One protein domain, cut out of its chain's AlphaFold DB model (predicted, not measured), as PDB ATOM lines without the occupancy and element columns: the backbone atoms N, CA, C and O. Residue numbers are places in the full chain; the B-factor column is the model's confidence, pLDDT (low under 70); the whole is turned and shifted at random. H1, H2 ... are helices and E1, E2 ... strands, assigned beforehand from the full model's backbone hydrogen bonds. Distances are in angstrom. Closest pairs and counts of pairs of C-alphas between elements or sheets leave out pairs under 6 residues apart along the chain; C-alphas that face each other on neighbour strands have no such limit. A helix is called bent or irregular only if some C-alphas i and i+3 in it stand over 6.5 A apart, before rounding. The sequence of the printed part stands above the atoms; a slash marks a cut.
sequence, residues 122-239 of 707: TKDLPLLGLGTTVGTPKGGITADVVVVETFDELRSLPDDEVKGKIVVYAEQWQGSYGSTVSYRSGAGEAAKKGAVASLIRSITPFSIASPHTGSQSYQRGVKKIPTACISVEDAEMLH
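This is residues 122 to 239 of the 707 residues of the protein "Carboxypeptidase Q" of Megaselia scalaris (UniProt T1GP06). A strongly twisted sheet of five strands makes the middle of the domain, with the long, kinked helix H3 over one face and the short helix H4 over the other, so that there are three layers. The small helices H1 and H2 only graze the sheet, and two long loops, residues 130 to 144 and 202 to 226, have no named element. The printed part has 118 residues, with four named helices and six named strands in the order E1 E2 E3 H1 H2 E4 H3 E5 E6 H4; the sheet is mixed, in the order E2 E6 E5 E4 E3. The class is mixed, helices and strands, with 57 residues, under half, in named elements. The whole is compact, with a radius of gyration of the C-alphas of 13.1 A, and rounded, spanning 32 by 30 by 26 A.

E1, residues 123 to 125, begins with C-alpha 123 at (273.492, 422.136, 365.084) and runs on into E2, residues 127 to 129, at 36 degrees. E3 is residues 145 to 148, H1 151 to 156, H2 159 to 162 and E4 166 to 169. H3, residues 177 to 192, is 25.1 A long, with a kink of 43 degrees near residue 185; it is irregular, with C-alphas 184 and 187 7.5 A apart. E5, residues 197 to 201, is 13.8 A long, and E6, residues 227 to 230, 10.1 A. H4, residues 232 to 239, is 10.7 A long and ends with C-alpha 239 at (268.336, 430.311, 376.602).

E2 is antiparallel to E6, with N 128 and O 229 3.0 A apart. E6 and E5 are parallel, with N 200 and O 228 at 2.9 A. E5 and E4 are parallel, with N 199 and O 167 at 2.8 A, as are E4 and E3, with N 168 and O 146 at 2.8 A. E3, H1, H2, E4 and E4, H3, E5 are strand-helix-strand units, two parallel neighbour strands with helices between, each with a right-handed crossover. H3 is on the sheet at a height of 9.0 A and runs along the strands, at 16 degrees to E5 on the local plane; its closest C-alphas to E5 are Ala 187 and Ser 198, 5.6 A apart. H4 is on the opposite face at a height of 8.2 A, slantwise to the strands, at 51 degrees to E5 on the local plane; the C-alphas of Arg 201 and Ala 235, the closest, are 5.3 A apart. H1 touches H3, through residues 186 to 190 of H3 alone, with the closest C-alphas, Phe 151 and Glu 189, 7.2 A apart. H2 is close to H3 but not clearly touching, with the closest C-alphas, Val 162 and Ala 190, 7.9 A apart. E1 pairs with no named strand. In H1 and H4 every O i to N i+4 pair is within hydrogen-bond range; in H3 4 of 12 are, beside 8 of 13 O i to N i+3 pairs, and H2 is too short for an O i to N i+4 pair.

The C-alphas of Lys 138 and Gly 175 are the two farthest apart, at 39.2 A. The printed part has no cut. The links E2 to E3, 15 residues, and E5 to E6, 25 residues, are long. The mean pLDDT of the printed part is 90.2, and no printed residue is under 70.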
ATOM      1  N   THR A 122     273.132 418.085 367.613       85.81
ATOM      2  CA  THR A 122     274.132 418.696 366.726       85.81
ATOM      3  C   THR A 122     273.487 419.764 365.837       85.81
ATOM      4  O   THR A 122     272.594 419.455 365.049       85.81
ATOM      5  N   LYS A 123     273.942 421.019 365.937       86.19
ATOM      6  CA  LYS A 123     273.492 422.136 365.084       86.19
ATOM      7  C   LYS A 123     274.631 423.122 364.834       86.19
ATOM      8  O   LYS A 123     275.192 423.657 365.786       86.19
ATOM      9  N   ASP A 124     274.928 423.422 363.573       93.69
ATOM     10  CA  ASP A 124     275.821 424.533 363.230       93.69
ATOM     11  C   ASP A 124     275.148 425.881 363.521       93.69
ATOM     12  O   ASP A 124     273.979 426.093 363.192       93.69
ATOM     13  N   LEU A 125     275.897 426.785 364.153       91.62
ATOM     14  CA  LEU A 125     275.435 428.112 364.549       91.62
ATOM     15  C   LEU A 125     276.048 429.160 363.605       91.62
ATOM     16  O   LEU A 125     277.278 429.297 363.583       91.62
ATOM     17  N   PRO A 126     275.235 429.917 362.843       90.00
ATOM     18  CA  PRO A 126     275.657 431.154 362.199       90.00
ATOM     19  C   PRO A 126     276.408 432.049 363.188       90.00
ATOM     20  O   PRO A 126     275.862 432.472 364.208       90.00
ATOM     21  N   LEU A 127     277.678 432.308 362.888       93.75
ATOM     22  CA  LEU A 127     278.604 433.003 363.771       93.75
ATOM     23  C   LEU A 127     279.453 433.999 362.983       93.75
ATOM     24  O   LEU A 127     279.901 433.697 361.878       93.75
ATOM     25  N   LEU A 128     279.712 435.162 363.583       94.38
ATOM     26  CA  LEU A 128     280.609 436.174 363.037       94.38
ATOM     27  C   LEU A 128     281.434 436.805 364.165       94.38
ATOM     28  O   LEU A 128     280.888 437.379 365.108       94.38
ATOM     29  N   GLY A 129     282.762 436.677 364.098       93.75
ATOM     30  CA  GLY A 129     283.675 437.218 365.109       93.75
ATOM     31  C   GLY A 129     283.605 438.741 365.222       93.75
ATOM     32  O   GLY A 129     283.468 439.434 364.210       93.75
ATOM     33  N   LEU A 130     283.735 439.275 366.438       91.81
ATOM     34  CA  LEU A 130     283.811 440.724 366.640       91.81
ATOM     35  C   LEU A 130     285.181 441.266 366.210       91.81
ATOM     36  O   LEU A 130     286.213 440.613 366.390       91.81
ATOM     37  N   GLY A 131     285.200 442.487 365.677       85.25
ATOM     38  CA  GLY A 131     286.416 443.163 365.234       85.25
ATOM     39  C   GLY A 131     287.451 443.238 366.358       85.25
ATOM     40  O   GLY A 131     287.128 443.559 367.502       85.25
ATOM     41  N   THR A 132     288.707 442.925 366.038       87.81
ATOM     42  CA  THR A 132     289.833 442.758 366.981       87.81
ATOM     43  C   THR A 132     289.818 441.506 367.878       87.81
ATOM     44  O   THR A 132     290.732 441.349 368.693       87.81
ATOM     45  N   THR A 133     288.848 440.581 367.752       93.88
ATOM     46  CA  THR A 133     288.871 439.318 368.525       93.88
ATOM     47  C   THR A 133     290.149 438.512 368.277       93.88
ATOM     48  O   THR A 133     290.667 438.450 367.158       93.88
ATOM     49  N   VAL A 134     290.655 437.856 369.326       95.25
ATOM     50  CA  VAL A 134     291.720 436.852 369.198       95.25
ATOM     51  C   VAL A 134     291.168 435.549 368.616       95.25
ATOM     52  O   VAL A 134     290.013 435.192 368.852       95.25
ATOM     53  N   GLY A 135     292.011 434.823 367.878       95.06
ATOM     54  CA  GLY A 135     291.688 433.484 367.386       95.06
ATOM     55  C   GLY A 135     291.623 432.436 368.502       95.06
ATOM     56  O   GLY A 135     292.202 432.602 369.579       95.06
ATOM     57  N   THR A 136     290.931 431.332 368.230       96.44
ATOM     58  CA  THR A 136     290.904 430.152 369.106       96.44
ATOM     59  C   THR A 136     292.257 429.416 369.103       96.44
ATOM     60  O   THR A 136     293.051 429.565 368.170       96.44
ATOM     61  N   PRO A 137     292.561 428.600 370.134       94.00
ATOM     62  CA  PRO A 137     293.721 427.713 370.119       94.00
ATOM     63  C   PRO A 137     293.689 426.730 368.940       94.00
ATOM     64  O   PRO A 137     292.630 426.401 368.404       94.00
ATOM     65  N   LYS A 138     294.855 426.190 368.565       91.38
ATOM     66  CA  LYS A 138     294.946 425.146 367.534       91.38
ATOM     67  C   LYS A 138     294.137 423.913 367.964       91.38
ATOM     68  O   LYS A 138     294.514 423.239 368.915       91.38
ATOM     69  N   GLY A 139     293.061 423.622 367.231       88.62
ATOM     70  CA  GLY A 139     292.079 422.580 367.561       88.62
ATOM     71  C   GLY A 139     290.688 423.118 367.919       88.62
ATOM     72  O   GLY A 139     289.739 422.345 367.926       88.62
ATOM     73  N   GLY A 140     290.545 424.430 368.135       94.75
ATOM     74  CA  GLY A 140     289.292 425.066 368.541       94.75
ATOM     75  C   GLY A 140     289.097 425.084 370.060       94.75
ATOM     76  O   GLY A 140     290.044 424.915 370.829       94.75
ATOM     77  N   ILE A 141     287.857 425.329 370.483       97.56
ATOM     78  CA  ILE A 141     287.413 425.266 371.879       97.56
ATOM     79  C   ILE A 141     286.146 424.414 371.909       97.56
ATOM     80  O   ILE A 141     285.215 424.681 371.153       97.56
ATOM     81  N   THR A 142     286.111 423.432 372.807       97.62
ATOM     82  CA  THR A 142     284.911 422.670 373.161       97.62
ATOM     83  C   THR A 142     284.763 422.745 374.672       97.62
ATOM     84  O   THR A 142     285.677 422.346 375.393       97.62
ATOM     85  N   ALA A 143     283.648 423.291 375.141       96.88
ATOM     86  CA  ALA A 143     283.315 423.424 376.553       96.88
ATOM     87  C   ALA A 143     281.799 423.598 376.705       96.88
ATOM     88  O   ALA A 143     281.123 423.954 375.738       96.88
ATOM     89  N   ASP A 144     281.289 423.377 377.915       95.38
ATOM     90  CA  ASP A 144     279.897 423.671 378.248       95.38
ATOM     91  C   ASP A 144     279.584 425.163 378.059       95.38
ATOM     92  O   ASP A 144     280.474 426.021 378.092       95.38
ATOM     93  N   VAL A 145     278.297 425.468 377.931       93.81
ATOM     94  CA  VAL A 145     277.771 426.827 377.820       93.81
ATOM     95  C   VAL A 145     277.155 427.270 379.150       93.81
ATOM     96  O   VAL A 145     276.525 426.472 379.839       93.81
ATOM     97  N   VAL A 146     277.316 428.551 379.486       94.94
ATOM     98  CA  VAL A 146     276.500 429.270 380.477       94.94
ATOM     99  C   VAL A 146     275.774 430.378 379.731       94.94
ATOM    100  O   VAL A 146     276.434 431.210 379.111       94.94
ATOM    101  N   VAL A 147     274.445 430.382 379.762       92.19
ATOM    102  CA  VAL A 147     273.631 431.438 379.147       92.19
ATOM    103  C   VAL A 147     273.218 432.429 380.228       92.19
ATOM    104  O   VAL A 147     272.847 432.005 381.316       92.19
ATOM    105  N   VAL A 148     273.312 433.722 379.928       91.75
ATOM    106  CA  VAL A 148     272.893 434.828 380.803       91.75
ATOM    107  C   VAL A 148     272.243 435.925 379.961       91.75
ATOM    108  O   VAL A 148     272.709 436.218 378.858       91.75
ATOM    109  N   GLU A 149     271.203 436.581 380.463       88.06
ATOM    110  CA  GLU A 149     270.622 437.767 379.822       88.06
ATOM    111  C   GLU A 149     271.392 439.048 380.181       88.06
ATOM    112  O   GLU A 149     271.330 440.027 379.433       88.06
ATOM    113  N   THR A 150     272.119 439.071 381.313       89.69
ATOM    114  CA  THR A 150     272.785 440.298 381.798       89.69
ATOM    115  C   THR A 150     274.209 440.133 382.336       89.69
ATOM    116  O   THR A 150     274.635 439.074 382.795       89.69
ATOM    117  N   PHE A 151     274.967 441.239 382.349       94.12
ATOM    118  CA  PHE A 151     276.268 441.292 383.030       94.12
ATOM    119  C   PHE A 151     276.168 441.122 384.553       94.12
ATOM    120  O   PHE A 151     277.110 440.612 385.156       94.12
ATOM    121  N   ASP A 152     275.075 441.551 385.187       92.25
ATOM    122  CA  ASP A 152     274.921 441.438 386.644       92.25
ATOM    123  C   ASP A 152     274.563 440.014 387.079       92.25
ATOM    124  O   ASP A 152     275.051 439.549 388.108       92.25
ATOM    125  N   GLU A 153     273.827 439.283 386.245       88.88
ATOM    126  CA  GLU A 153     273.641 437.836 386.359       88.88
ATOM    127  C   GLU A 153     274.977 437.088 386.238       88.88
ATOM    128  O   GLU A 153     275.359 436.356 387.146       88.88
ATOM    129  N   LEU A 154     275.782 437.362 385.203       95.62
ATOM    130  CA  LEU A 154     277.123 436.769 385.088       95.62
ATOM    131  C   LEU A 154     278.011 437.047 386.313       95.62
ATOM    132  O   LEU A 154     278.843 436.220 386.691       95.62
ATOM    133  N   ARG A 155     277.880 438.232 386.923       94.56
ATOM    134  CA  ARG A 155     278.638 438.613 388.123       94.56
ATOM    135  C   ARG A 155     278.161 437.871 389.370       94.56
ATOM    136  O   ARG A 155     279.009 437.585 390.220       94.56
ATOM    137  N   SER A 156     276.863 437.579 389.481       92.44
ATOM    138  CA  SER A 156     276.271 436.890 390.633       92.44
ATOM    139  C   SER A 156     276.531 435.381 390.634       92.44
ATOM    140  O   SER A 156     276.653 434.809 391.716       92.44
ATOM    141  N   LEU A 157     276.699 434.759 389.458       86.00
ATOM    142  CA  LEU A 157     277.074 433.346 389.339       86.00
ATOM    143  C   LEU A 157     278.408 433.034 390.050       86.00
ATOM    144  O   LEU A 157     279.359 433.817 389.928       86.00
ATOM    145  N   PRO A 158     278.535 431.892 390.750       92.25
ATOM    146  CA  PRO A 158     279.805 431.416 391.293       92.25
ATOM    147  C   PRO A 158     280.895 431.276 390.220       92.25
ATOM    148  O   PRO A 158     280.646 430.868 389.086       92.25
ATOM    149  N   ASP A 159     282.139 431.610 390.572       91.75
ATOM    150  CA  ASP A 159     283.263 431.572 389.626       91.75
ATOM    151  C   ASP A 159     283.523 430.149 389.092       91.75
ATOM    152  O   ASP A 159     283.960 429.985 387.956       91.75
ATOM    153  N   ASP A 160     283.251 429.111 389.883       91.62
ATOM    154  CA  ASP A 160     283.375 427.703 389.500       91.62
ATOM    155  C   ASP A 160     282.275 427.212 388.547       91.62
ATOM    156  O   ASP A 160     282.530 426.284 387.780       91.62
ATOM    157  N   GLU A 161     281.116 427.873 388.504       88.75
ATOM    158  CA  GLU A 161     280.083 427.600 387.497       88.75
ATOM    159  C   GLU A 161     280.458 428.153 386.116       88.75
ATOM    160  O   GLU A 161     280.082 427.564 385.106       88.75
ATOM    161  N   VAL A 162     281.237 429.239 386.043       97.12
ATOM    162  CA  VAL A 162     281.624 429.899 384.777       97.12
ATOM    163  C   VAL A 162     283.009 429.462 384.274       97.12
ATOM    164  O   VAL A 162     283.276 429.429 383.067       97.12
ATOM    165  N   LYS A 163     283.925 429.123 385.184       97.88
ATOM    166  CA  LYS A 163     285.323 428.825 384.863       97.88
ATOM    167  C   LYS A 163     285.459 427.636 383.913       97.88
ATOM    168  O   LYS A 163     285.066 426.516 384.215       97.88
ATOM    169  N   GLY A 164     286.124 427.868 382.783       97.50
ATOM    170  CA  GLY A 164     286.332 426.850 381.752       97.50
ATOM    171  C   GLY A 164     285.207 426.739 380.719       97.50
ATOM    172  O   GLY A 164     285.399 426.031 379.735       97.50
ATOM    173  N   LYS A 165     284.082 427.447 380.896       98.38
ATOM    174  CA  LYS A 165     282.907 427.402 380.009       98.38
ATOM    175  C   LYS A 165     282.886 428.546 378.989       98.38
ATOM    176  O   LYS A 165     283.690 429.482 379.058       98.38
ATOM    177  N   ILE A 166     281.982 428.455 378.015       98.56
ATOM    178  CA  ILE A 166     281.658 429.527 377.065       98.56
ATOM    179  C   ILE A 166     280.466 430.306 377.623       98.56
ATOM    180  O   ILE A 166     279.425 429.715 377.891       98.56
ATOM    181  N   VAL A 167     280.597 431.622 377.782       98.44
ATOM    182  CA  VAL A 167     279.463 432.473 378.187       98.44
ATOM    183  C   VAL A 167     278.693 432.901 376.942       98.44
ATOM    184  O   VAL A 167     279.286 433.488 376.040       98.44
ATOM    185  N   VAL A 168     277.392 432.624 376.889       97.88
ATOM    186  CA  VAL A 168     276.460 433.157 375.890       97.88
ATOM    187  C   VAL A 168     275.673 434.289 376.536       97.88
ATOM    188  O   VAL A 168     274.939 434.062 377.495       97.88
ATOM    189  N   TYR A 169     275.804 435.496 375.999       97.00
ATOM    190  CA  TYR A 169     274.903 436.597 376.323       97.00
ATOM    191  C   TYR A 169     273.663 436.493 375.431       97.00
ATOM    192  O   TYR A 169     273.788 436.461 374.208       97.00
ATOM    193  N   ALA A 170     272.488 436.390 376.046       91.06
ATOM    194  CA  ALA A 170     271.179 436.326 375.400       91.06
ATOM    195  C   ALA A 170     270.378 437.608 375.691       91.06
ATOM    196  O   ALA A 170     269.220 437.558 376.095       91.06
ATOM    197  N   GLU A 171     271.013 438.774 375.551       87.69
ATOM    198  CA  GLU A 171     270.448 440.045 376.008       87.69
ATOM    199  C   GLU A 171     269.222 440.502 375.198       87.69
ATOM    200  O   GLU A 171     269.195 440.462 373.967       87.69
ATOM    201  N   GLN A 172     268.206 441.019 375.884       84.25
ATOM    202  CA  GLN A 172     267.013 441.551 375.226       84.25
ATOM    203  C   GLN A 172     267.292 442.909 374.555       84.25
ATOM    204  O   GLN A 172     267.978 443.768 375.117       84.25
ATOM    205  N   TRP A 173     266.715 443.142 373.370       80.56
ATOM    206  CA  TRP A 173     266.850 444.415 372.648       80.56
ATOM    207  C   TRP A 173     266.206 445.576 373.420       80.56
ATOM    208  O   TRP A 173     264.986 445.640 373.588       80.56
ATOM    209  N   GLN A 174     267.012 446.556 373.832       77.12
ATOM    210  CA  GLN A 174     266.584 447.650 374.715       77.12
ATOM    211  C   GLN A 174     266.022 448.864 373.953       77.12
ATOM    212  O   GLN A 174     266.295 450.015 374.302       77.12
ATOM    213  N   GLY A 175     265.289 448.623 372.863       71.62
ATOM    214  CA  GLY A 175     264.656 449.657 372.034       71.62
ATOM    215  C   GLY A 175     265.607 450.496 371.166       71.62
ATOM    216  O   GLY A 175     265.138 451.170 370.254       71.62
ATOM    217  N   SER A 176     266.921 450.441 371.400       75.75
ATOM    218  CA  SER A 176     267.936 451.121 370.591       75.75
ATOM    219  C   SER A 176     269.258 450.352 370.566       75.75
ATOM    220  O   SER A 176     269.569 449.567 371.468       75.75
ATOM    221  N   TYR A 177     270.081 450.634 369.557       77.31
ATOM    222  CA  TYR A 177     271.434 450.092 369.467       77.31
ATOM    223  C   TYR A 177     272.351 450.670 370.548       77.31
ATOM    224  O   TYR A 177     273.061 449.914 371.202       77.31
ATOM    225  N   GLY A 178     272.278 451.981 370.814       75.25
ATOM    226  CA  GLY A 178     273.115 452.646 371.819       75.25
ATOM    227  C   GLY A 178     272.947 452.096 373.243       75.25
ATOM    228  O   GLY A 178     273.924 452.027 373.983       75.25
ATOM    229  N   SER A 179     271.743 451.639 373.612       78.12
ATOM    230  CA  SER A 179     271.503 450.945 374.888       78.12
ATOM    231  C   SER A 179     271.998 449.489 374.886       78.12
ATOM    232  O   SER A 179     272.507 449.009 375.899       78.12
ATOM    233  N   THR A 180     271.915 448.791 373.749       82.25
ATOM    234  CA  THR A 180     272.184 447.340 373.663       82.25
ATOM    235  C   THR A 180     273.651 447.004 373.320       82.25
ATOM    236  O   THR A 180     274.170 445.979 373.751       82.25
ATOM    237  N   VAL A 181     274.384 447.873 372.610       87.56
ATOM    238  CA  VAL A 181     275.742 447.598 372.076       87.56
ATOM    239  C   VAL A 181     276.816 447.320 373.141       87.56
ATOM    240  O   VAL A 181     277.862 446.741 372.834       87.56
ATOM    241  N   SER A 182     276.557 447.661 374.407       90.00
ATOM    242  CA  SER A 182     277.464 447.406 375.536       90.00
ATOM    243  C   SER A 182     277.890 445.932 375.668       90.00
ATOM    244  O   SER A 182     279.041 445.664 376.035       90.00
ATOM    245  N   TYR A 183     277.036 444.981 375.268       90.38
ATOM    246  CA  TYR A 183     277.324 443.541 375.303       90.38
ATOM    247  C   TYR A 183     278.477 443.102 374.391       90.38
ATOM    248  O   TYR A 183     279.142 442.112 374.699       90.38
ATOM    249  N   ARG A 184     278.862 443.894 373.371       89.81
ATOM    250  CA  ARG A 184     280.103 443.653 372.600       89.81
ATOM    251  C   ARG A 184     281.373 443.680 373.464       89.81
ATOM    252  O   ARG A 184     282.372 443.072 373.094       89.81
ATOM    253  N   SER A 185     281.337 444.306 374.646       88.12
ATOM    254  CA  SER A 185     282.441 444.277 375.626       88.12
ATOM    255  C   SER A 185     282.459 443.022 376.521       88.12
ATOM    256  O   SER A 185     283.348 442.878 377.366       88.12
ATOM    257  N   GLY A 186     281.501 442.101 376.350       91.56
ATOM    258  CA  GLY A 186     281.266 440.956 377.234       91.56
ATOM    259  C   GLY A 186     282.417 439.952 377.344       91.56
ATOM    260  O   GLY A 186     282.520 439.256 378.354       91.56
ATOM    261  N   ALA A 187     283.346 439.927 376.385       95.62
ATOM    262  CA  ALA A 187     284.566 439.124 376.484       95.62
ATOM    263  C   ALA A 187     285.402 439.468 377.730       95.62
ATOM    264  O   ALA A 187     285.999 438.586 378.345       95.62
ATOM    265  N   GLY A 188     285.426 440.746 378.130       94.38
ATOM    266  CA  GLY A 188     286.121 441.195 379.336       94.38
ATOM    267  C   GLY A 188     285.441 440.733 380.627       94.38
ATOM    268  O   GLY A 188     286.128 440.321 381.559       94.38
ATOM    269  N   GLU A 189     284.108 440.757 380.681       95.12
ATOM    270  CA  GLU A 189     283.350 440.321 381.863       95.12
ATOM    271  C   GLU A 189     283.421 438.796 382.042       95.12
ATOM    272  O   GLU A 189     283.756 438.319 383.126       95.12
ATOM    273  N   ALA A 190     283.246 438.030 380.960       97.12
ATOM    274  CA  ALA A 190     283.367 436.570 380.968       97.12
ATOM    275  C   ALA A 190     284.790 436.106 381.337       97.12
ATOM    276  O   ALA A 190     284.969 435.183 382.135       97.12
ATOM    277  N   ALA A 191     285.827 436.780 380.826       97.25
ATOM    278  CA  ALA A 191     287.214 436.444 381.143       97.25
ATOM    279  C   ALA A 191     287.579 436.663 382.625       97.25
ATOM    280  O   ALA A 191     288.404 435.912 383.150       97.25
ATOM    281  N   LYS A 192     286.966 437.639 383.320       96.06
ATOM    282  CA  LYS A 192     287.156 437.840 384.775       96.06
ATOM    283  C   LYS A 192     286.680 436.633 385.584       96.06
ATOM    284  O   LYS A 192     287.344 436.260 386.545       96.06
ATOM    285  N   LYS A 193     285.585 436.005 385.150       96.62
ATOM    286  CA  LYS A 193     285.008 434.774 385.717       96.62
ATOM    287  C   LYS A 193     285.696 433.484 385.239       96.62
ATOM    288  O   LYS A 193     285.287 432.385 385.592       96.62
ATOM    289  N   GLY A 194     286.760 433.586 384.438       97.00
ATOM    290  CA  GLY A 194     287.528 432.429 383.971       97.00
ATOM    291  C   GLY A 194     286.913 431.665 382.793       97.00
ATOM    292  O   GLY A 194     287.340 430.536 382.535       97.00
ATOM    293  N   ALA A 195     285.956 432.256 382.071       98.25
ATOM    294  CA  ALA A 195     285.442 431.702 380.818       98.25
ATOM    295  C   ALA A 195     286.556 431.530 379.765       98.25
ATOM    296  O   ALA A 195     287.593 432.203 379.802       98.25
ATOM    297  N   VAL A 196     286.345 430.628 378.801       98.19
ATOM    298  CA  VAL A 196     287.314 430.349 377.719       98.19
ATOM    299  C   VAL A 196     286.997 431.059 376.405       98.19
ATOM    300  O   VAL A 196     287.916 431.288 375.620       98.19
ATOM    301  N   ALA A 197     285.736 431.435 376.190       98.31
ATOM    302  CA  ALA A 197     285.249 432.250 375.078       98.31
ATOM    303  C   ALA A 197     283.919 432.918 375.469       98.31
ATOM    304  O   ALA A 197     283.305 432.535 376.469       98.31
ATOM    305  N   SER A 198     283.463 433.878 374.666       98.00
ATOM    306  CA  SER A 198     282.107 434.428 374.762       98.00
ATOM    307  C   SER A 198     281.392 434.446 373.414       98.00
ATOM    308  O   SER A 198     281.985 434.757 372.383       98.00
ATOM    309  N   LEU A 199     280.099 434.147 373.436       98.06
ATOM    310  CA  LEU A 199     279.173 434.359 372.335       98.06
ATOM    311  C   LEU A 199     278.160 435.417 372.764       98.06
ATOM    312  O   LEU A 199     277.792 435.490 373.933       98.06
ATOM    313  N   ILE A 200     277.747 436.266 371.837       96.88
ATOM    314  CA  ILE A 200     276.838 437.381 372.100       96.88
ATOM    315  C   ILE A 200     275.664 437.252 371.131       96.88
ATOM    316  O   ILE A 200     275.864 436.966 369.947       96.88
ATOM    317  N   ARG A 201     274.436 437.416 371.616       94.25
ATOM    318  CA  ARG A 201     273.268 437.556 370.752       94.25
ATOM    319  C   ARG A 201     273.481 438.789 369.874       94.25
ATOM    320  O   ARG A 201     274.062 439.787 370.287       94.25
ATOM    321  N   SER A 202     273.100 438.711 368.605       92.38
ATOM    322  CA  SER A 202     273.348 439.842 367.712       92.38
ATOM    323  C   SER A 202     272.591 441.095 368.163       92.38
ATOM    324  O   SER A 202     271.403 441.033 368.482       92.38
ATOM    325  N   ILE A 203     273.287 442.239 368.155       88.88
ATOM    326  CA  ILE A 203     272.796 443.539 368.646       88.88
ATOM    327  C   ILE A 203     271.803 444.152 367.640       88.88
ATOM    328  O   ILE A 203     272.076 445.153 366.980       88.88
ATOM    329  N   THR A 204     270.646 443.509 367.514       83.12
ATOM    330  CA  THR A 204     269.566 443.837 366.582       83.12
ATOM    331  C   THR A 204     268.196 443.498 367.195       83.12
ATOM    332  O   THR A 204     268.094 442.568 368.013       83.12
ATOM    333  N   PRO A 205     267.117 444.213 366.813       75.50
ATOM    334  CA  PRO A 205     265.747 443.787 367.090       75.50
ATOM    335  C   PRO A 205     265.307 442.558 366.273       75.50
ATOM    336  O   PRO A 205     264.307 441.941 366.629       75.50
ATOM    337  N   PHE A 206     265.993 442.214 365.174       76.06
ATOM    338  CA  PHE A 206     265.564 441.176 364.230       76.06
ATOM    339  C   PHE A 206     266.739 440.530 363.476       76.06
ATOM    340  O   PHE A 206     267.661 441.212 363.036       76.06
ATOM    341  N   SER A 207     266.669 439.215 363.269       74.50
ATOM    342  CA  SER A 207     267.618 438.433 362.469       74.50
ATOM    343  C   SER A 207     266.871 437.326 361.716       74.50
ATOM    344  O   SER A 207     265.798 436.896 362.137       74.50
ATOM    345  N   ILE A 208     267.456 436.880 360.599       74.12
ATOM    346  CA  ILE A 208     267.184 435.578 359.979       74.12
ATOM    347  C   ILE A 208     268.541 434.900 359.785       74.12
ATOM    348  O   ILE A 208     269.216 435.146 358.786       74.12
ATOM    349  N   ALA A 209     268.969 434.093 360.757       77.62
ATOM    350  CA  ALA A 209     270.267 433.418 360.786       77.62
ATOM    351  C   ALA A 209     271.465 434.362 360.522       77.62
ATOM    352  O   ALA A 209     272.480 433.946 359.962       77.62
ATOM    353  N   SER A 210     271.343 435.639 360.907       82.12
ATOM    354  CA  SER A 210     272.235 436.721 360.487       82.12
ATOM    355  C   SER A 210     273.054 437.232 361.680       82.12
ATOM    356  O   SER A 210     272.543 438.014 362.479       82.12
ATOM    357  N   PRO A 211     274.300 436.762 361.875       90.25
ATOM    358  CA  PRO A 211     275.170 437.239 362.945       90.25
ATOM    359  C   PRO A 211     275.810 438.594 362.594       90.25
ATOM    360  O   PRO A 211     276.286 438.796 361.476       90.25
ATOM    361  N   HIS A 212     275.880 439.508 363.567       87.94
ATOM    362  CA  HIS A 212     276.391 440.871 363.374       87.94
ATOM    363  C   HIS A 212     277.826 441.036 363.897       87.94
ATOM    364  O   HIS A 212     278.087 440.818 365.080       87.94
ATOM    365  N   THR A 213     278.759 441.504 363.060       90.81
ATOM    366  CA  THR A 213     280.105 441.914 363.515       90.81
ATOM    367  C   THR A 213     280.054 443.267 364.248       90.81
ATOM    368  O   THR A 213     278.991 443.814 364.539       90.81
ATOM    369  N   GLY A 214     281.217 443.824 364.564       83.44
ATOM    370  CA  GLY A 214     281.420 445.207 364.986       83.44
ATOM    371  C   GLY A 214     282.604 445.328 365.931       83.44
ATOM    372  O   GLY A 214     283.171 444.317 366.353       83.44
ATOM    373  N   SER A 215     282.978 446.558 366.274       83.00
ATOM    374  CA  SER A 215     284.078 446.808 367.206       83.00
ATOM    375  C   SER A 215     283.841 446.164 368.582       83.00
ATOM    376  O   SER A 215     282.746 446.251 369.144       83.00
ATOM    377  N   GLN A 216     284.892 445.569 369.153       86.81
ATOM    378  CA  GLN A 216     285.010 445.326 370.594       86.81
ATOM    379  C   GLN A 216     286.387 445.764 371.094       86.81
ATOM    380  O   GLN A 216     287.308 445.989 370.311       86.81
ATOM    381  N   SER A 217     286.536 445.905 372.410       82.25
ATOM    382  CA  SER A 217     287.803 446.283 373.036       82.25
ATOM    383  C   SER A 217     288.092 445.449 374.280       82.25
ATOM    384  O   SER A 217     287.316 445.421 375.236       82.25
ATOM    385  N   TYR A 218     289.269 444.824 374.309       88.44
ATOM    386  CA  TYR A 218     289.740 444.083 375.476       88.44
ATOM    387  C   TYR A 218     290.146 445.014 376.624       88.44
ATOM    388  O   TYR A 218     290.985 445.901 376.464       88.44
ATOM    389  N   GLN A 219     289.615 444.743 377.817       87.81
ATOM    390  CA  GLN A 219     289.971 445.460 379.041       87.81
ATOM    391  C   GLN A 219     291.443 445.214 379.426       87.81
ATOM    392  O   GLN A 219     291.937 444.083 379.408       87.81
ATOM    393  N   ARG A 220     292.165 446.278 379.801       88.19
ATOM    394  CA  ARG A 220     293.588 446.196 380.174       88.19
ATOM    395  C   ARG A 220     293.772 445.342 381.433       88.19
ATOM    396  O   ARG A 220     293.117 445.574 382.441       88.19
ATOM    397  N   GLY A 221     294.703 444.390 381.383       89.69
ATOM    398  CA  GLY A 221     294.996 443.478 382.497       89.69
ATOM    399  C   GLY A 221     294.067 442.261 382.593       89.69
ATOM    400  O   GLY A 221     294.347 441.362 383.378       89.69
ATOM    401  N   VAL A 222     293.016 442.188 381.772       93.56
ATOM    402  CA  VAL A 222     292.145 441.010 381.661       93.56
ATOM    403  C   VAL A 222     292.674 440.079 380.563       93.56
ATOM    404  O   VAL A 222     293.199 440.530 379.540       93.56
ATOM    405  N   LYS A 223     292.559 438.761 380.765       93.81
ATOM    406  CA  LYS A 223     292.931 437.760 379.756       93.81
ATOM    407  C   LYS A 223     292.050 437.929 378.511       93.81
ATOM    408  O   LYS A 223     290.830 437.906 378.613       93.81
ATOM    409  N   LYS A 224     292.662 438.036 377.330       96.50
ATOM    410  CA  LYS A 224     291.922 438.020 376.059       96.50
ATOM    411  C   LYS A 224     291.353 436.621 375.802       96.50
ATOM    412  O   LYS A 224     292.097 435.641 375.872       96.50
ATOM    413  N   ILE A 225     290.064 436.549 375.484       97.69
ATOM    414  CA  ILE A 225     289.363 435.329 375.058       97.69
ATOM    415  C   ILE A 225     288.692 435.563 373.693       97.69
ATOM    416  O   ILE A 225     288.351 436.714 373.399       97.69
ATOM    417  N   PRO A 226     288.521 434.532 372.845       97.75
ATOM    418  CA  PRO A 226     287.786 434.662 371.589       97.75
ATOM    419  C   PRO A 226     286.341 435.101 371.838       97.75
ATOM    420  O   PRO A 226     285.710 434.630 372.787       97.75
ATOM    421  N   THR A 227     285.822 435.989 370.990       97.50
ATOM    422  CA  THR A 227     284.450 436.487 371.096       97.50
ATOM    423  C   THR A 227     283.800 436.725 369.736       97.50
ATOM    424  O   THR A 227     284.424 437.239 368.807       97.50
ATOM    425  N   ALA A 228     282.527 436.356 369.622       97.19
ATOM    426  CA  ALA A 228     281.764 436.437 368.381       97.19
ATOM    427  C   ALA A 228     280.276 436.660 368.655       97.19
ATOM    428  O   ALA A 228     279.797 436.364 369.749       97.19
ATOM    429  N   CYS A 229     279.545 437.134 367.650       96.12
ATOM    430  CA  CYS A 229     278.089 437.144 367.684       96.12
ATOM    431  C   CYS A 229     277.516 435.880 367.039       96.12
ATOM    432  O   CYS A 229     278.082 435.361 366.074       96.12
ATOM    433  N   ILE A 230     276.374 435.428 367.552       95.44
ATOM    434  CA  ILE A 230     275.493 434.424 366.938       95.44
ATOM    435  C   ILE A 230     274.158 435.067 366.540       95.44
ATOM    436  O   ILE A 230     273.897 436.227 366.883       95.44
ATOM    437  N   SER A 231     273.318 434.350 365.789       89.19
ATOM    438  CA  SER A 231     271.974 434.839 365.442       89.19
ATOM    439  C   SER A 231     271.112 435.083 366.694       89.19
ATOM    440  O   SER A 231     271.392 434.556 367.777       89.19
ATOM    441  N   VAL A 232     270.053 435.887 366.554       83.69
ATOM    442  CA  VAL A 232     269.080 436.112 367.641       83.69
ATOM    443  C   VAL A 232     268.421 434.793 368.035       83.69
ATOM    444  O   VAL A 232     268.331 434.450 369.212       83.69
ATOM    445  N   GLU A 233     268.031 434.026 367.025       83.00
ATOM    446  CA  GLU A 233     267.289 432.781 367.151       83.00
ATOM    447  C   GLU A 233     268.108 431.691 367.853       83.00
ATOM    448  O   GLU A 233     267.554 430.909 368.625       83.00
ATOM    449  N   ASP A 234     269.426 431.655 367.630       87.38
ATOM    450  CA  ASP A 234     270.336 430.717 368.293       87.38
ATOM    451  C   ASP A 234     270.589 431.077 369.754       87.38
ATOM    452  O   ASP A 234     270.570 430.189 370.604       87.38
ATOM    453  N   ALA A 235     270.799 432.358 370.071       86.94
ATOM    454  CA  ALA A 235     270.989 432.778 371.456       86.94
ATOM    455  C   ALA A 235     269.731 432.521 372.298       86.94
ATOM    456  O   ALA A 235     269.815 431.961 373.388       86.94
ATOM    457  N   GLU A 236     268.551 432.844 371.759       78.69
ATOM    458  CA  GLU A 236     267.285 432.538 372.422       78.69
ATOM    459  C   GLU A 236     266.994 431.027 372.485       78.69
ATOM    460  O   GLU A 236     266.418 430.557 373.461       78.69
ATOM    461  N   MET A 237     267.380 430.240 371.472       83.12
ATOM    462  CA  MET A 237     267.286 428.772 371.523       83.12
ATOM    463  C   MET A 237     268.144 428.202 372.658       83.12
ATOM    464  O   MET A 237     267.682 427.322 373.374       83.12
ATOM    465  N   LEU A 238     269.370 428.708 372.838       80.69
ATOM    466  CA  LEU A 238     270.254 428.291 373.931       80.69
ATOM    467  C   LEU A 238     269.708 428.713 375.304       80.69
ATOM    468  O   LEU A 238     269.888 427.980 376.272       80.69
ATOM    469  N   HIS A 239     269.011 429.850 375.385       76.44
ATOM    470  CA  HIS A 239     268.336 430.311 376.602       76.44
ATOM    471  C   HIS A 239     267.098 429.468 376.970       76.44
ATOM    472  O   HIS A 239     266.843 429.233 378.147       76.44
TER     473      HIS A 239